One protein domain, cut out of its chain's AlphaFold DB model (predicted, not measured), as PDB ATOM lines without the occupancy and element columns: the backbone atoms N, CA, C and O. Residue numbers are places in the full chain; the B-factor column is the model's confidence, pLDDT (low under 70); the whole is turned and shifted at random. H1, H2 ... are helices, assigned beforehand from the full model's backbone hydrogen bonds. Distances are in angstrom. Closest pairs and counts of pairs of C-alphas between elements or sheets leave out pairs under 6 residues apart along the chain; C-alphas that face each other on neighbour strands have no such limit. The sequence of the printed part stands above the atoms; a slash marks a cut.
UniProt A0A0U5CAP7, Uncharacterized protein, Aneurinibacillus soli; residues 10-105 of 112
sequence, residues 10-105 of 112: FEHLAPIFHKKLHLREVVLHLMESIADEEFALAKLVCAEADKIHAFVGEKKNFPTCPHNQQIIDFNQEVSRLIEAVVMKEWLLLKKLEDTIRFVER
ATOM      1  N   PHE A  10      37.640  13.175  24.603       56.09
ATOM      2  CA  PHE A  10      36.306  13.803  24.593       56.09
ATOM      3  C   PHE A  10      36.257  15.164  25.291       56.09
ATOM      4  O   PHE A  10      35.327  15.945  25.066       56.09
ATOM      5  N   GLU A  11      37.275  15.500  26.081       57.88
ATOM      6  CA  GLU A  11      37.304  16.734  26.870       57.88
ATOM      7  C   GLU A  11      37.480  17.988  25.987       57.88
ATOM      8  O   GLU A  11      36.884  19.031  26.259       57.88
ATOM      9  N   HIS A  12      38.170  17.862  24.844       60.84
ATOM     10  CA  HIS A  12      38.306  18.937  23.848       60.84
ATOM     11  C   HIS A  12      37.018  19.206  23.039       60.84
ATOM     12  O   HIS A  12      36.835  20.296  22.494       60.84
ATOM     13  N   LEU A  13      36.090  18.241  22.987       57.47
ATOM     14  CA  LEU A  13      34.813  18.352  22.268       57.47
ATOM     15  C   LEU A  13      33.705  18.990  23.117       57.47
ATOM     16  O   LEU A  13      32.764  19.563  22.562       57.47
ATOM     17  N   ALA A  14      33.809  18.938  24.446       60.97
ATOM     18  CA  ALA A  14      32.849  19.546  25.368       60.97
ATOM     19  C   ALA A  14      32.629  21.063  25.142       60.97
ATOM     20  O   ALA A  14      31.467  21.475  25.035       60.97
ATOM     21  N   PRO A  15      33.669  21.914  24.991       60.56
ATOM     22  CA  PRO A  15      33.470  23.339  24.709       60.56
ATOM     23  C   PRO A  15      32.848  23.600  23.326       60.56
ATOM     24  O   PRO A  15      32.016  24.499  23.186       60.56
ATOM     25  N   ILE A  16      33.172  22.782  22.318       61.47
ATOM     26  CA  ILE A  16      32.586  22.868  20.968       61.47
ATOM     27  C   ILE A  16      31.095  22.499  21.011       61.47
ATOM     28  O   ILE A  16      30.250  23.210  20.458       61.47
ATOM     29  N   PHE A  17      30.754  21.416  21.711       60.06
ATOM     30  CA  PHE A  17      29.379  20.958  21.883       60.06
ATOM     31  C   PHE A  17      28.533  21.979  22.657       60.06
ATOM     32  O   PHE A  17      27.413  22.288  22.249       60.06
ATOM     33  N   HIS A  18      29.094  22.579  23.711       62.88
ATOM     34  CA  HIS A  18      28.441  23.629  24.492       62.88
ATOM     35  C   HIS A  18      28.189  24.902  23.663       62.88
ATOM     36  O   HIS A  18      27.084  25.447  23.678       62.88
ATOM     37  N   LYS A  19      29.174  25.350  22.866       65.12
ATOM     38  CA  LYS A  19      29.029  26.500  21.950       65.12
ATOM     39  C   LYS A  19      27.943  26.253  20.895       65.12
ATOM     40  O   LYS A  19      27.138  27.142  20.616       65.12
ATOM     41  N   LYS A  20      27.876  25.036  20.345       65.56
ATOM     42  CA  LYS A  20      26.854  24.623  19.367       65.56
ATOM     43  C   LYS A  20      25.448  24.562  19.977       65.56
ATOM     44  O   LYS A  20      24.489  24.979  19.326       65.56
ATOM     45  N   LEU A  21      25.326  24.079  21.215       67.81
ATOM     46  CA  LEU A  21      24.056  24.022  21.942       67.81
ATOM     47  C   LEU A  21      23.508  25.433  22.218       67.81
ATOM     48  O   LEU A  21      22.345  25.700  21.922       67.81
ATOM     49  N   HIS A  22      24.370  26.348  22.666       78.81
ATOM     50  CA  HIS A  22      24.009  27.740  22.940       78.81
ATOM     51  C   HIS A  22      23.599  28.505  21.669       78.81
ATOM     52  O   HIS A  22      22.659  29.292  21.686       78.81
ATOM     53  N   LEU A  23      24.258  28.260  20.529       81.50
ATOM     54  CA  LEU A  23      23.868  28.891  19.260       81.50
ATOM     55  C   LEU A  23      22.481  28.429  18.791       81.50
ATOM     56  O   LEU A  23      21.687  29.242  18.321       81.50
ATOM     57  N   ARG A  24      22.169  27.135  18.938       84.50
ATOM     58  CA  ARG A  24      20.846  26.596  18.596       84.50
ATOM     59  C   ARG A  24      19.743  27.233  19.439       84.50
ATOM     60  O   ARG A  24      18.681  27.538  18.906       84.50
ATOM     61  N   GLU A  25      19.993  27.419  20.730       88.50
ATOM     62  CA  GLU A  25      19.070  28.091  21.647       88.50
ATOM     63  C   GLU A  25      18.851  29.557  21.252       88.50
ATOM     64  O   GLU A  25      17.711  29.997  21.126       88.50
ATOM     65  N   VAL A  26      19.925  30.283  20.922       89.12
ATOM     66  CA  VAL A  26      19.837  31.665  20.423       89.12
ATOM     67  C   VAL A  26      18.998  31.750  19.146       89.12
ATOM     68  O   VAL A  26      18.110  32.593  19.056       89.12
ATOM     69  N   VAL A  27      19.237  30.875  18.166       91.38
ATOM     70  CA  VAL A  27      18.451  30.844  16.919       91.38
ATOM     71  C   VAL A  27      16.980  30.551  17.206       91.38
ATOM     72  O   VAL A  27      16.111  31.210  16.640       91.38
ATOM     73  N   LEU A  28      16.692  29.603  18.101       92.19
ATOM     74  CA  LEU A  28      15.322  29.264  18.479       92.19
ATOM     75  C   LEU A  28      14.601  30.464  19.102       92.19
ATOM     76  O   LEU A  28      13.496  30.783  18.674       92.19
ATOM     77  N   HIS A  29      15.247  31.185  20.021       94.06
ATOM     78  CA  HIS A  29      14.679  32.401  20.608       94.06
ATOM     79  C   HIS A  29      14.506  33.536  19.596       94.06
ATOM     80  O   HIS A  29      13.527  34.280  19.654       94.06
ATOM     81  N   LEU A  30      15.423  33.677  18.634       95.00
ATOM     82  CA  LEU A  30      15.264  34.656  17.560       95.00
ATOM     83  C   LEU A  30      14.048  34.324  16.689       95.00
ATOM     84  O   LEU A  30      13.249  35.221  16.420       95.00
ATOM     85  N   MET A  31      13.863  33.057  16.310       95.50
ATOM     86  CA  MET A  31      12.692  32.606  15.548       95.50
ATOM     87  C   MET A  31      11.387  32.770  16.333       95.50
ATOM     88  O   MET A  31      10.407  33.253  15.774       95.50
ATOM     89  N   GLU A  32      11.383  32.433  17.624       97.12
ATOM     90  CA  GLU A  32      10.244  32.647  18.525       97.12
ATOM     91  C   GLU A  32       9.865  34.132  18.579       97.12
ATOM     92  O   GLU A  32       8.717  34.491  18.337       97.12
ATOM     93  N   SER A  33      10.851  35.021  18.740       97.75
ATOM     94  CA  SER A  33      10.599  36.467  18.750       97.75
ATOM     95  C   SER A  33      10.053  37.012  17.422       97.75
ATOM     96  O   SER A  33       9.341  38.013  17.420       97.75
ATOM     97  N   ILE A  34      10.410  36.402  16.283       97.62
ATOM     98  CA  ILE A  34       9.856  36.758  14.965       97.62
ATOM     99  C   ILE A  34       8.394  36.313  14.894       97.62
ATOM    100  O   ILE A  34       7.544  37.099  14.489       97.62
ATOM    101  N   ALA A  35       8.098  35.084  15.325       98.12
ATOM    102  CA  ALA A  35       6.738  34.555  15.347       98.12
ATOM    103  C   ALA A  35       5.805  35.373  16.259       98.12
ATOM    104  O   ALA A  35       4.660  35.634  15.891       98.12
ATOM    105  N   ASP A  36       6.296  35.824  17.413       98.38
ATOM    106  CA  ASP A  36       5.532  36.684  18.319       98.38
ATOM    107  C   ASP A  36       5.232  38.062  17.707       98.38
ATOM    108  O   ASP A  36       4.115  38.571  17.847       98.38
ATOM    109  N   GLU A  37       6.200  38.672  17.013       98.25
ATOM    110  CA  GLU A  37       5.996  39.963  16.339       98.25
ATOM    111  C   GLU A  37       5.012  39.827  15.165       98.25
ATOM    112  O   GLU A  37       4.106  40.652  15.039       98.25
ATOM    113  N   GLU A  38       5.107  38.749  14.387       98.06
ATOM    114  CA  GLU A  38       4.153  38.404  13.323       98.06
ATOM    115  C   GLU A  38       2.724  38.263  13.870       98.06
ATOM    116  O   GLU A  38       1.760  38.844  13.364       98.06
ATOM    117  N   PHE A  39       2.573  37.537  14.978       98.19
ATOM    118  CA  PHE A  39       1.279  37.358  15.624       98.19
ATOM    119  C   PHE A  39       0.706  38.678  16.163       98.19
ATOM    120  O   PHE A  39      -0.508  38.910  16.108       98.19
ATOM    121  N   ALA A  40       1.563  39.567  16.669       98.12
ATOM    122  CA  ALA A  40       1.160  40.903  17.091       98.12
ATOM    123  C   ALA A  40       0.709  41.775  15.904       98.12
ATOM    124  O   ALA A  40      -0.308  42.467  16.024       98.12
ATOM    125  N   LEU A  41       1.398  41.713  14.758       98.25
ATOM    126  CA  LEU A  41       0.989  42.406  13.530       98.25
ATOM    127  C   LEU A  41      -0.363  41.900  13.020       98.25
ATOM    128  O   LEU A  41      -1.242  42.708  12.724       98.25
ATOM    129  N   ALA A  42      -0.585  40.583  13.012       98.25
ATOM    130  CA  ALA A  42      -1.872  40.006  12.630       98.25
ATOM    131  C   ALA A  42      -3.017  40.535  13.510       98.25
ATOM    132  O   ALA A  42      -4.062  40.953  13.004       98.25
ATOM    133  N   LYS A  43      -2.808  40.599  14.832       98.44
ATOM    134  CA  LYS A  43      -3.785  41.184  15.764       98.44
ATOM    135  C   LYS A  43      -4.045  42.662  15.499       98.44
ATOM    136  O   LYS A  43      -5.192  43.091  15.597       98.44
ATOM    137  N   LEU A  44      -3.010  43.432  15.171       98.12
ATOM    138  CA  LEU A  44      -3.141  44.848  14.835       98.12
ATOM    139  C   LEU A  44      -4.003  45.045  13.581       98.12
ATOM    140  O   LEU A  44      -4.900  45.884  13.579       98.12
ATOM    141  N   VAL A  45      -3.783  44.228  12.547       98.19
ATOM    142  CA  VAL A  45      -4.585  44.244  11.315       98.19
ATOM    143  C   VAL A  45      -6.037  43.850  11.591       98.19
ATOM    144  O   VAL A  45      -6.950  44.509  11.094       98.19
ATOM    145  N   CYS A  46      -6.280  42.826  12.416       98.06
ATOM    146  CA  CYS A  46      -7.637  42.461  12.831       98.06
ATOM    147  C   CYS A  46      -8.332  43.598  13.592       98.06
ATOM    148  O   CYS A  46      -9.471  43.930  13.279       98.06
ATOM    149  N   ALA A  47      -7.642  44.237  14.540       98.00
ATOM    150  CA  ALA A  47      -8.193  45.367  15.284       98.00
ATOM    151  C   ALA A  47      -8.537  46.551  14.364       98.00
ATOM    152  O   ALA A  47      -9.563  47.207  14.547       98.00
ATOM    153  N   GLU A  48      -7.715  46.807  13.343       98.06
ATOM    154  CA  GLU A  48      -8.020  47.822  12.335       98.06
ATOM    155  C   GLU A  48      -9.243  47.439  11.493       98.06
ATOM    156  O   GLU A  48     -10.100  48.284  11.233       98.06
ATOM    157  N   ALA A  49      -9.371  46.169  11.104       97.69
ATOM    158  CA  ALA A  49     -10.545  45.676  10.387       97.69
ATOM    159  C   ALA A  49     -11.831  45.849  11.213       97.69
ATOM    160  O   ALA A  49     -12.837  46.323  10.680       97.69
ATOM    161  N   ASP A  50     -11.785  45.558  12.514       97.56
ATOM    162  CA  ASP A  50     -12.904  45.782  13.435       97.56
ATOM    163  C   ASP A  50     -13.253  47.274  13.541       97.56
ATOM    164  O   ASP A  50     -14.428  47.652  13.494       97.56
ATOM    165  N   LYS A  51     -12.239  48.151  13.599       97.12
ATOM    166  CA  LYS A  51     -12.422  49.610  13.584       97.12
ATOM    167  C   LYS A  51     -13.107  50.080  12.298       97.12
ATOM    168  O   LYS A  51     -14.055  50.862  12.359       97.12
ATOM    169  N   ILE A  52     -12.659  49.594  11.138       97.44
ATOM    170  CA  ILE A  52     -13.267  49.889   9.831       97.44
ATOM    171  C   ILE A  52     -14.716  49.405   9.798       97.44
ATOM    172  O   ILE A  52     -15.602  50.144   9.363       97.44
ATOM    173  N   HIS A  53     -14.979  48.194  10.286       96.50
ATOM    174  CA  HIS A  53     -16.324  47.635  10.336       96.50
ATOM    175  C   HIS A  53     -17.257  48.477  11.214       96.50
ATOM    176  O   HIS A  53     -18.371  48.792  10.798       96.50
ATOM    177  N   ALA A  54     -16.793  48.908  12.388       96.00
ATOM    178  CA  ALA A  54     -17.547  49.791  13.272       96.00
ATOM    179  C   ALA A  54     -17.813  51.169  12.638       96.00
ATOM    180  O   ALA A  54     -18.915  51.704  12.771       96.00
ATOM    181  N   PHE A  55     -16.832  51.727  11.918       96.69
ATOM    182  CA  PHE A  55     -16.953  53.022  11.243       96.69
ATOM    183  C   PHE A  55     -17.946  52.991  10.071       96.69
ATOM    184  O   PHE A  55     -18.804  53.864   9.946       96.69
ATOM    185  N   VAL A  56     -17.846  51.976   9.211       96.00
ATOM    186  CA  VAL A  56     -18.696  51.815   8.018       96.00
ATOM    187  C   VAL A  56     -20.091  51.291   8.384       96.00
ATOM    188  O   VAL A  56     -21.080  51.626   7.726       96.00
ATOM    189  N   GLY A  57     -20.186  50.503   9.455       94.88
ATOM    190  CA  GLY A  57     -21.385  49.791   9.874       94.88
ATOM    191  C   GLY A  57     -21.649  48.534   9.040       94.88
ATOM    192  O   GLY A  57     -21.286  48.446   7.866       94.88
ATOM    193  N   GLU A  58     -22.360  47.570   9.625       91.88
ATOM    194  CA  GLU A  58     -22.659  46.263   9.016       91.88
ATOM    195  C   GLU A  58     -23.349  46.381   7.640       91.88
ATOM    196  O   GLU A  58     -23.099  45.595   6.726       91.88
ATOM    197  N   LYS A  59     -24.179  47.416   7.460       93.25
ATOM    198  CA  LYS A  59     -24.911  47.698   6.212       93.25
ATOM    199  C   LYS A  59     -24.279  48.804   5.365       93.25
ATOM    200  O   LYS A  59     -24.936  49.304   4.454       93.25
ATOM    201  N   LYS A  60     -23.035  49.201   5.657       91.50
ATOM    202  CA  LYS A  60     -22.335  50.314   4.989       91.50
ATOM    203  C   LYS A  60     -23.106  51.634   5.053       91.50
ATOM    204  O   LYS A  60     -23.149  52.399   4.094       91.50
ATOM    205  N   ASN A  61     -23.769  51.857   6.181       92.81
ATOM    206  CA  ASN A  61     -24.677  52.973   6.410       92.81
ATOM    207  C   ASN A  61     -24.053  54.108   7.230       92.81
ATOM    208  O   ASN A  61     -24.746  55.087   7.476       92.81
ATOM    209  N   PHE A  62     -22.793  53.966   7.654       94.50
ATOM    210  CA  PHE A  62     -22.068  54.918   8.493       94.50
ATOM    211  C   PHE A  62     -22.892  55.384   9.711       94.50
ATOM    212  O   PHE A  62     -23.440  56.488   9.707       94.50
ATOM    213  N   PRO A  63     -22.998  54.561  10.771       93.69
ATOM    214  CA  PRO A  63     -23.940  54.777  11.876       93.69
ATOM    215  C   PRO A  63     -23.762  56.113  12.615       93.69
ATOM    216  O   PRO A  63     -24.708  56.597  13.231       93.69
ATOM    217  N   THR A  64     -22.577  56.721  12.551       93.44
ATOM    218  CA  THR A  64     -22.271  58.018  13.172       93.44
ATOM    219  C   THR A  64     -22.506  59.216  12.248       93.44
ATOM    220  O   THR A  64     -22.189  60.337  12.639       93.44
ATOM    221  N   CYS A  65     -23.027  59.004  11.033       95.06
ATOM    222  CA  CYS A  65     -23.253  60.035  10.014       95.06
ATOM    223  C   CYS A  65     -22.040  60.977   9.804       95.06
ATOM    224  O   CYS A  65     -22.187  62.196   9.926       95.06
ATOM    225  N   PRO A  66     -20.836  60.442   9.514       95.75
ATOM    226  CA  PRO A  66     -19.637  61.241   9.337       95.75
ATOM    227  C   PRO A  66     -19.732  62.123   8.088       95.75
ATOM    228  O   PRO A  66     -20.322  61.744   7.075       95.75
ATOM    229  N   HIS A  67     -19.094  63.290   8.127       96.44
ATOM    230  CA  HIS A  67     -18.930  64.112   6.932       96.44
ATOM    231  C   HIS A  67     -17.843  63.543   6.007       96.44
ATOM    232  O   HIS A  67     -16.922  62.860   6.455       96.44
ATOM    233  N   ASN A  68     -17.901  63.882   4.712       96.44
ATOM    234  CA  ASN A  68     -16.956  63.378   3.701       96.44
ATOM    235  C   ASN A  68     -15.487  63.567   4.104       96.44
ATOM    236  O   ASN A  68     -14.680  62.669   3.891       96.44
ATOM    237  N   GLN A  69     -15.144  64.700   4.727       97.88
ATOM    238  CA  GLN A  69     -13.778  64.919   5.209       97.88
ATOM    239  C   GLN A  69     -13.361  63.903   6.298       97.88
ATOM    240  O   GLN A  69     -12.260  63.387   6.199       97.88
ATOM    241  N   GLN A  70     -14.233  63.489   7.233       97.31
ATOM    242  CA  GLN A  70     -13.883  62.439   8.217       97.31
ATOM    243  C   GLN A  70     -13.681  61.088   7.543       97.31
ATOM    244  O   GLN A  70     -12.839  60.316   7.976       97.31
ATOM    245  N   ILE A  71     -14.446  60.791   6.487       97.38
ATOM    246  CA  ILE A  71     -14.273  59.554   5.716       97.38
ATOM    247  C   ILE A  71     -12.901  59.553   5.027       97.38
ATOM    248  O   ILE A  71     -12.209  58.537   5.025       97.38
ATOM    249  N   ILE A  72     -12.498  60.692   4.457       98.06
ATOM    250  CA  ILE A  72     -11.177  60.860   3.841       98.06
ATOM    251  C   ILE A  72     -10.078  60.714   4.896       98.06
ATOM    252  O   ILE A  72      -9.151  59.935   4.687       98.06
ATOM    253  N   ASP A  73     -10.199  61.415   6.021       98.19
ATOM    254  CA  ASP A  73      -9.209  61.394   7.100       98.19
ATOM    255  C   ASP A  73      -9.056  59.978   7.675       98.19
ATOM    256  O   ASP A  73      -7.938  59.483   7.818       98.19
ATOM    257  N   PHE A  74     -10.174  59.281   7.901       97.75
ATOM    258  CA  PHE A  74     -10.193  57.891   8.351       97.75
ATOM    259  C   PHE A  74      -9.489  56.958   7.358       97.75
ATOM    260  O   PHE A  74      -8.638  56.161   7.745       97.75
ATOM    261  N   ASN A  75      -9.781  57.079   6.060       97.19
ATOM    262  CA  ASN A  75      -9.102  56.276   5.041       97.19
ATOM    263  C   ASN A  75      -7.596  56.561   4.985       97.19
ATOM    264  O   ASN A  75      -6.809  55.641   4.784       97.19
ATOM    265  N   GLN A  76      -7.175  57.813   5.184       98.31
ATOM    266  CA  GLN A  76      -5.753  58.143   5.263       98.31
ATOM    267  C   GLN A  76      -5.083  57.514   6.489       98.31
ATOM    268  O   GLN A  76      -3.934  57.088   6.393       98.31
ATOM    269  N   GLU A  77      -5.770  57.438   7.631       97.94
ATOM    270  CA  GLU A  77      -5.268  56.722   8.811       97.94
ATOM    271  C   GLU A  77      -5.082  55.229   8.542       97.94
ATOM    272  O   GLU A  77      -4.013  54.697   8.844       97.94
ATOM    273  N   VAL A  78      -6.070  54.585   7.915       98.19
ATOM    274  CA  VAL A  78      -5.979  53.173   7.515       98.19
ATOM    275  C   VAL A  78      -4.790  52.960   6.575       98.19
ATOM    276  O   VAL A  78      -3.980  52.065   6.803       98.19
ATOM    277  N   SER A  79      -4.629  53.807   5.551       98.19
ATOM    278  CA  SER A  79      -3.496  53.714   4.620       98.19
ATOM    279  C   SER A  79      -2.149  53.832   5.333       98.19
ATOM    280  O   SER A  79      -1.264  53.016   5.087       98.19
ATOM    281  N   ARG A  80      -2.006  54.783   6.266       98.25
ATOM    282  CA  ARG A  80      -0.780  54.938   7.067       98.25
ATOM    283  C   ARG A  80      -0.477  53.701   7.910       98.25
ATOM    284  O   ARG A  80       0.687  53.328   8.043       98.25
ATOM    285  N   LEU A  81      -1.499  53.055   8.475       97.75
ATOM    286  CA  LEU A  81      -1.294  51.809   9.212       97.75
ATOM    287  C   LEU A  81      -0.806  50.691   8.286       97.75
ATOM    288  O   LEU A  81       0.149  50.002   8.630       97.75
ATOM    289  N   ILE A  82      -1.424  50.525   7.114       98.06
ATOM    290  CA  ILE A  82      -1.013  49.500   6.144       98.06
ATOM    291  C   ILE A  82       0.419  49.744   5.655       98.06
ATOM    292  O   ILE A  82       1.201  48.801   5.588       98.06
ATOM    293  N   GLU A  83       0.800  50.994   5.383       98.31
ATOM    294  CA  GLU A  83       2.186  51.355   5.059       98.31
ATOM    295  C   GLU A  83       3.153  50.935   6.176       98.31
ATOM    296  O   GLU A  83       4.178  50.304   5.907       98.31
ATOM    297  N   ALA A  84       2.807  51.210   7.437       97.81
ATOM    298  CA  ALA A  84       3.615  50.807   8.584       97.81
ATOM    299  C   ALA A  84       3.714  49.277   8.735       97.81
ATOM    300  O   ALA A  84       4.795  48.768   9.033       97.81
ATOM    301  N   VAL A  85       2.623  48.540   8.496       98.00
ATOM    302  CA  VAL A  85       2.618  47.067   8.501       98.00
ATOM    303  C   VAL A  85       3.540  46.530   7.410       98.00
ATOM    304  O   VAL A  85       4.399  45.710   7.704       98.00
ATOM    305  N   VAL A  86       3.463  47.049   6.183       98.06
ATOM    306  CA  VAL A  86       4.353  46.632   5.082       98.06
ATOM    307  C   VAL A  86       5.826  46.886   5.420       98.06
ATOM    308  O   VAL A  86       6.684  46.044   5.157       98.06
ATOM    309  N   MET A  87       6.140  48.030   6.037       98.12
ATOM    310  CA  MET A  87       7.500  48.306   6.507       98.12
ATOM    311  C   MET A  87       7.950  47.304   7.577       98.12
ATOM    312  O   MET A  87       9.106  46.881   7.577       98.12
ATOM    313  N   LYS A  88       7.049  46.917   8.483       98.19
ATOM    314  CA  LYS A  88       7.318  45.930   9.530       98.19
ATOM    315  C   LYS A  88       7.530  44.521   8.978       98.19
ATOM    316  O   LYS A  88       8.520  43.901   9.354       98.19
ATOM    317  N   GLU A  89       6.705  44.074   8.037       97.88
ATOM    318  CA  GLU A  89       6.881  42.810   7.301       97.88
ATOM    319  C   GLU A  89       8.260  42.730   6.642       97.88
ATOM    320  O   GLU A  89       8.978  41.734   6.745       97.88
ATOM    321  N   TRP A  90       8.692  43.826   6.011       98.06
ATOM    322  CA  TRP A  90      10.013  43.885   5.394       98.06
ATOM    323  C   TRP A  90      11.148  43.766   6.422       98.06
ATOM    324  O   TRP A  90      12.127  43.054   6.186       98.06
ATOM    325  N   LEU A  91      11.022  44.424   7.578       98.12
ATOM    326  CA  LEU A  91      11.993  44.303   8.671       98.12
ATOM    327  C   LEU A  91      12.024  42.887   9.260       98.12
ATOM    328  O   LEU A  91      13.111  42.376   9.536       98.12
ATOM    329  N   LEU A  92      10.867  42.238   9.418       98.00
ATOM    330  CA  LEU A  92      10.775  40.857   9.894       98.00
ATOM    331  C   LEU A  92      11.408  39.872   8.917       98.00
ATOM    332  O   LEU A  92      12.181  39.014   9.342       98.00
ATOM    333  N   LEU A  93      11.181  40.051   7.613       97.69
ATOM    334  CA  LEU A  93      11.848  39.267   6.579       97.69
ATOM    335  C   LEU A  93      13.373  39.394   6.682       97.69
ATOM    336  O   LEU A  93      14.078  38.387   6.640       97.69
ATOM    337  N   LYS A  94      13.899  40.610   6.878       97.38
ATOM    338  CA  LYS A  94      15.343  40.817   7.071       97.38
ATOM    339  C   LYS A  94      15.871  40.182   8.349       97.38
ATOM    340  O   LYS A  94      16.899  39.511   8.305       97.38
ATOM    341  N   LYS A  95      15.137  40.296   9.454       95.62
ATOM    342  CA  LYS A  95      15.481  39.622  10.711       95.62
ATOM    343  C   LYS A  95      15.515  38.098  10.542       95.62
ATOM    344  O   LYS A  95      16.407  37.448  11.089       95.62
ATOM    345  N   LEU A  96      14.592  37.528   9.768       96.25
ATOM    346  CA  LEU A  96      14.568  36.101   9.453       96.25
ATOM    347  C   LEU A  96      15.751  35.688   8.568       96.25
ATOM    348  O   LEU A  96      16.430  34.718   8.899       96.25
ATOM    349  N   GLU A  97      16.033  36.429   7.491       95.25
ATOM    350  CA  GLU A  97      17.201  36.197   6.626       95.25
ATOM    351  C   GLU A  97      18.503  36.184   7.445       95.25
ATOM    352  O   GLU A  97      19.320  35.273   7.305       95.25
ATOM    353  N   ASP A  98      18.686  37.157   8.339       92.25
ATOM    354  CA  ASP A  98      19.869  37.233   9.198       92.25
ATOM    355  C   ASP A  98      19.908  36.101  10.236       92.25
ATOM    356  O   ASP A  98      20.970  35.523  10.474       92.25
ATOM    357  N   THR A  99      18.756  35.718  10.796       91.88
ATOM    358  CA  THR A  99      18.640  34.571  11.714       91.88
ATOM    359  C   THR A  99      19.051  33.264  11.032       91.88
ATOM    360  O   THR A  99      19.803  32.480  11.607       91.88
ATOM    361  N   ILE A 100      18.629  33.048   9.783       89.38
ATOM    362  CA  ILE A 100      19.004  31.870   8.988       89.38
ATOM    363  C   ILE A 100      20.506  31.876   8.684       89.38
ATOM    364  O   ILE A 100      21.167  30.848   8.825       89.38
ATOM    365  N   ARG A 101      21.095  33.034   8.367       87.12
ATOM    366  CA  ARG A 101      22.546  33.145   8.135       87.12
ATOM    367  C   ARG A 101      23.385  32.747   9.351       87.12
ATOM    368  O   ARG A 101      24.497  32.256   9.165       87.12
ATOM    369  N   PHE A 102      22.891  32.924  10.580       79.44
ATOM    370  CA  PHE A 102      23.578  32.412  11.776       79.44
ATOM    371  C   PHE A 102      23.630  30.880  11.827       79.44
ATOM    372  O   PHE A 102      24.561  30.331  12.410       79.44
ATOM    373  N   VAL A 103      22.670  30.196  11.201       76.25
ATOM    374  CA  VAL A 103      22.640  28.730  11.084       76.25
ATOM    375  C   VAL A 103      23.614  28.240  10.008       76.25
ATOM    376  O   VAL A 103      24.207  27.175  10.159       76.25
ATOM    377  N   GLU A 104      23.787  29.013   8.934       69.31
ATOM    378  CA  GLU A 104      24.565  28.623   7.750       69.31
ATOM    379  C   GLU A 104      26.067  28.916   7.843       69.31
ATOM    380  O   GLU A 104      26.825  28.397   7.025       69.31
ATOM    381  N   ARG A 105      26.536  29.728   8.804       62.88
ATOM    382  CA  ARG A 105      27.978  29.975   8.953       62.88
ATOM    383  C   ARG A 105      28.690  28.689   9.402       62.88
ATOM    384  O   ARG A 105      28.452  28.253  10.531       62.88
TER     385      ARG A 105
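Overview. This is residues 10 to 105 of the 112 residues of an uncharacterized protein of Aneurinibacillus soli (UniProt A0A0U5CAP7). Two long helices, H1 and H2, lie side by side and run opposite ways as one long helical hairpin, a rod joined at one end by a loop, residues 57 to 67. At the other end H1 is the longer arm, and its residues 13 to 22 stick out with residues 10 to 12 before them. The printed part has 96 residues with two named helices, H1 then H2, and no named strand; the class is all helix. The whole is extended, with a radius of gyration of the C-alphas of 22.3 A and spans of 77 by 19 by 13 A.

Along the chain. The printed part begins at Phe 10, C-alpha at (36.306, 13.803, 24.593). H1 is residues 13 to 56, 64.7 A from first to last C-alpha; C-alpha 13 is at (34.813, 18.352, 22.268) and C-alpha 56 is at (-18.696, 51.815, 8.018). H2 is residues 68 to 104, 54.3 A long in the same measure, and ends with C-alpha 104 at (24.565, 28.623, 7.750).

Arrangement. H1 and H2 form a helical hairpin. They touch, with 13 pairs of C-alphas within 8 A, and H1 does so with residues 27 to 48 alone. The closest C-alphas, those of Val 27 and Thr 99, are 6.4 A apart. The two lines stand at a shallow tilt of 12 degrees, opposite ways, and the centres are 15.0 A apart. Each O i to N i+4 pair in H1 is within hydrogen-bond range; in H2, 32 of 33 are.

Size, cuts and confidence. The two C-alphas farthest apart, those of Phe 10 and Cys 65, are 76.8 A apart. Residues 10 to 22, of which 13 to 22 belong to H1, stand free; the body without them spans 59 by 19 by 13 A. The link from H1 to H2, 11 residues, is long. The printed part has no cut. The mean pLDDT of the printed part is 90.4, and residues 10 to 21 and 104 to 105 are under 70.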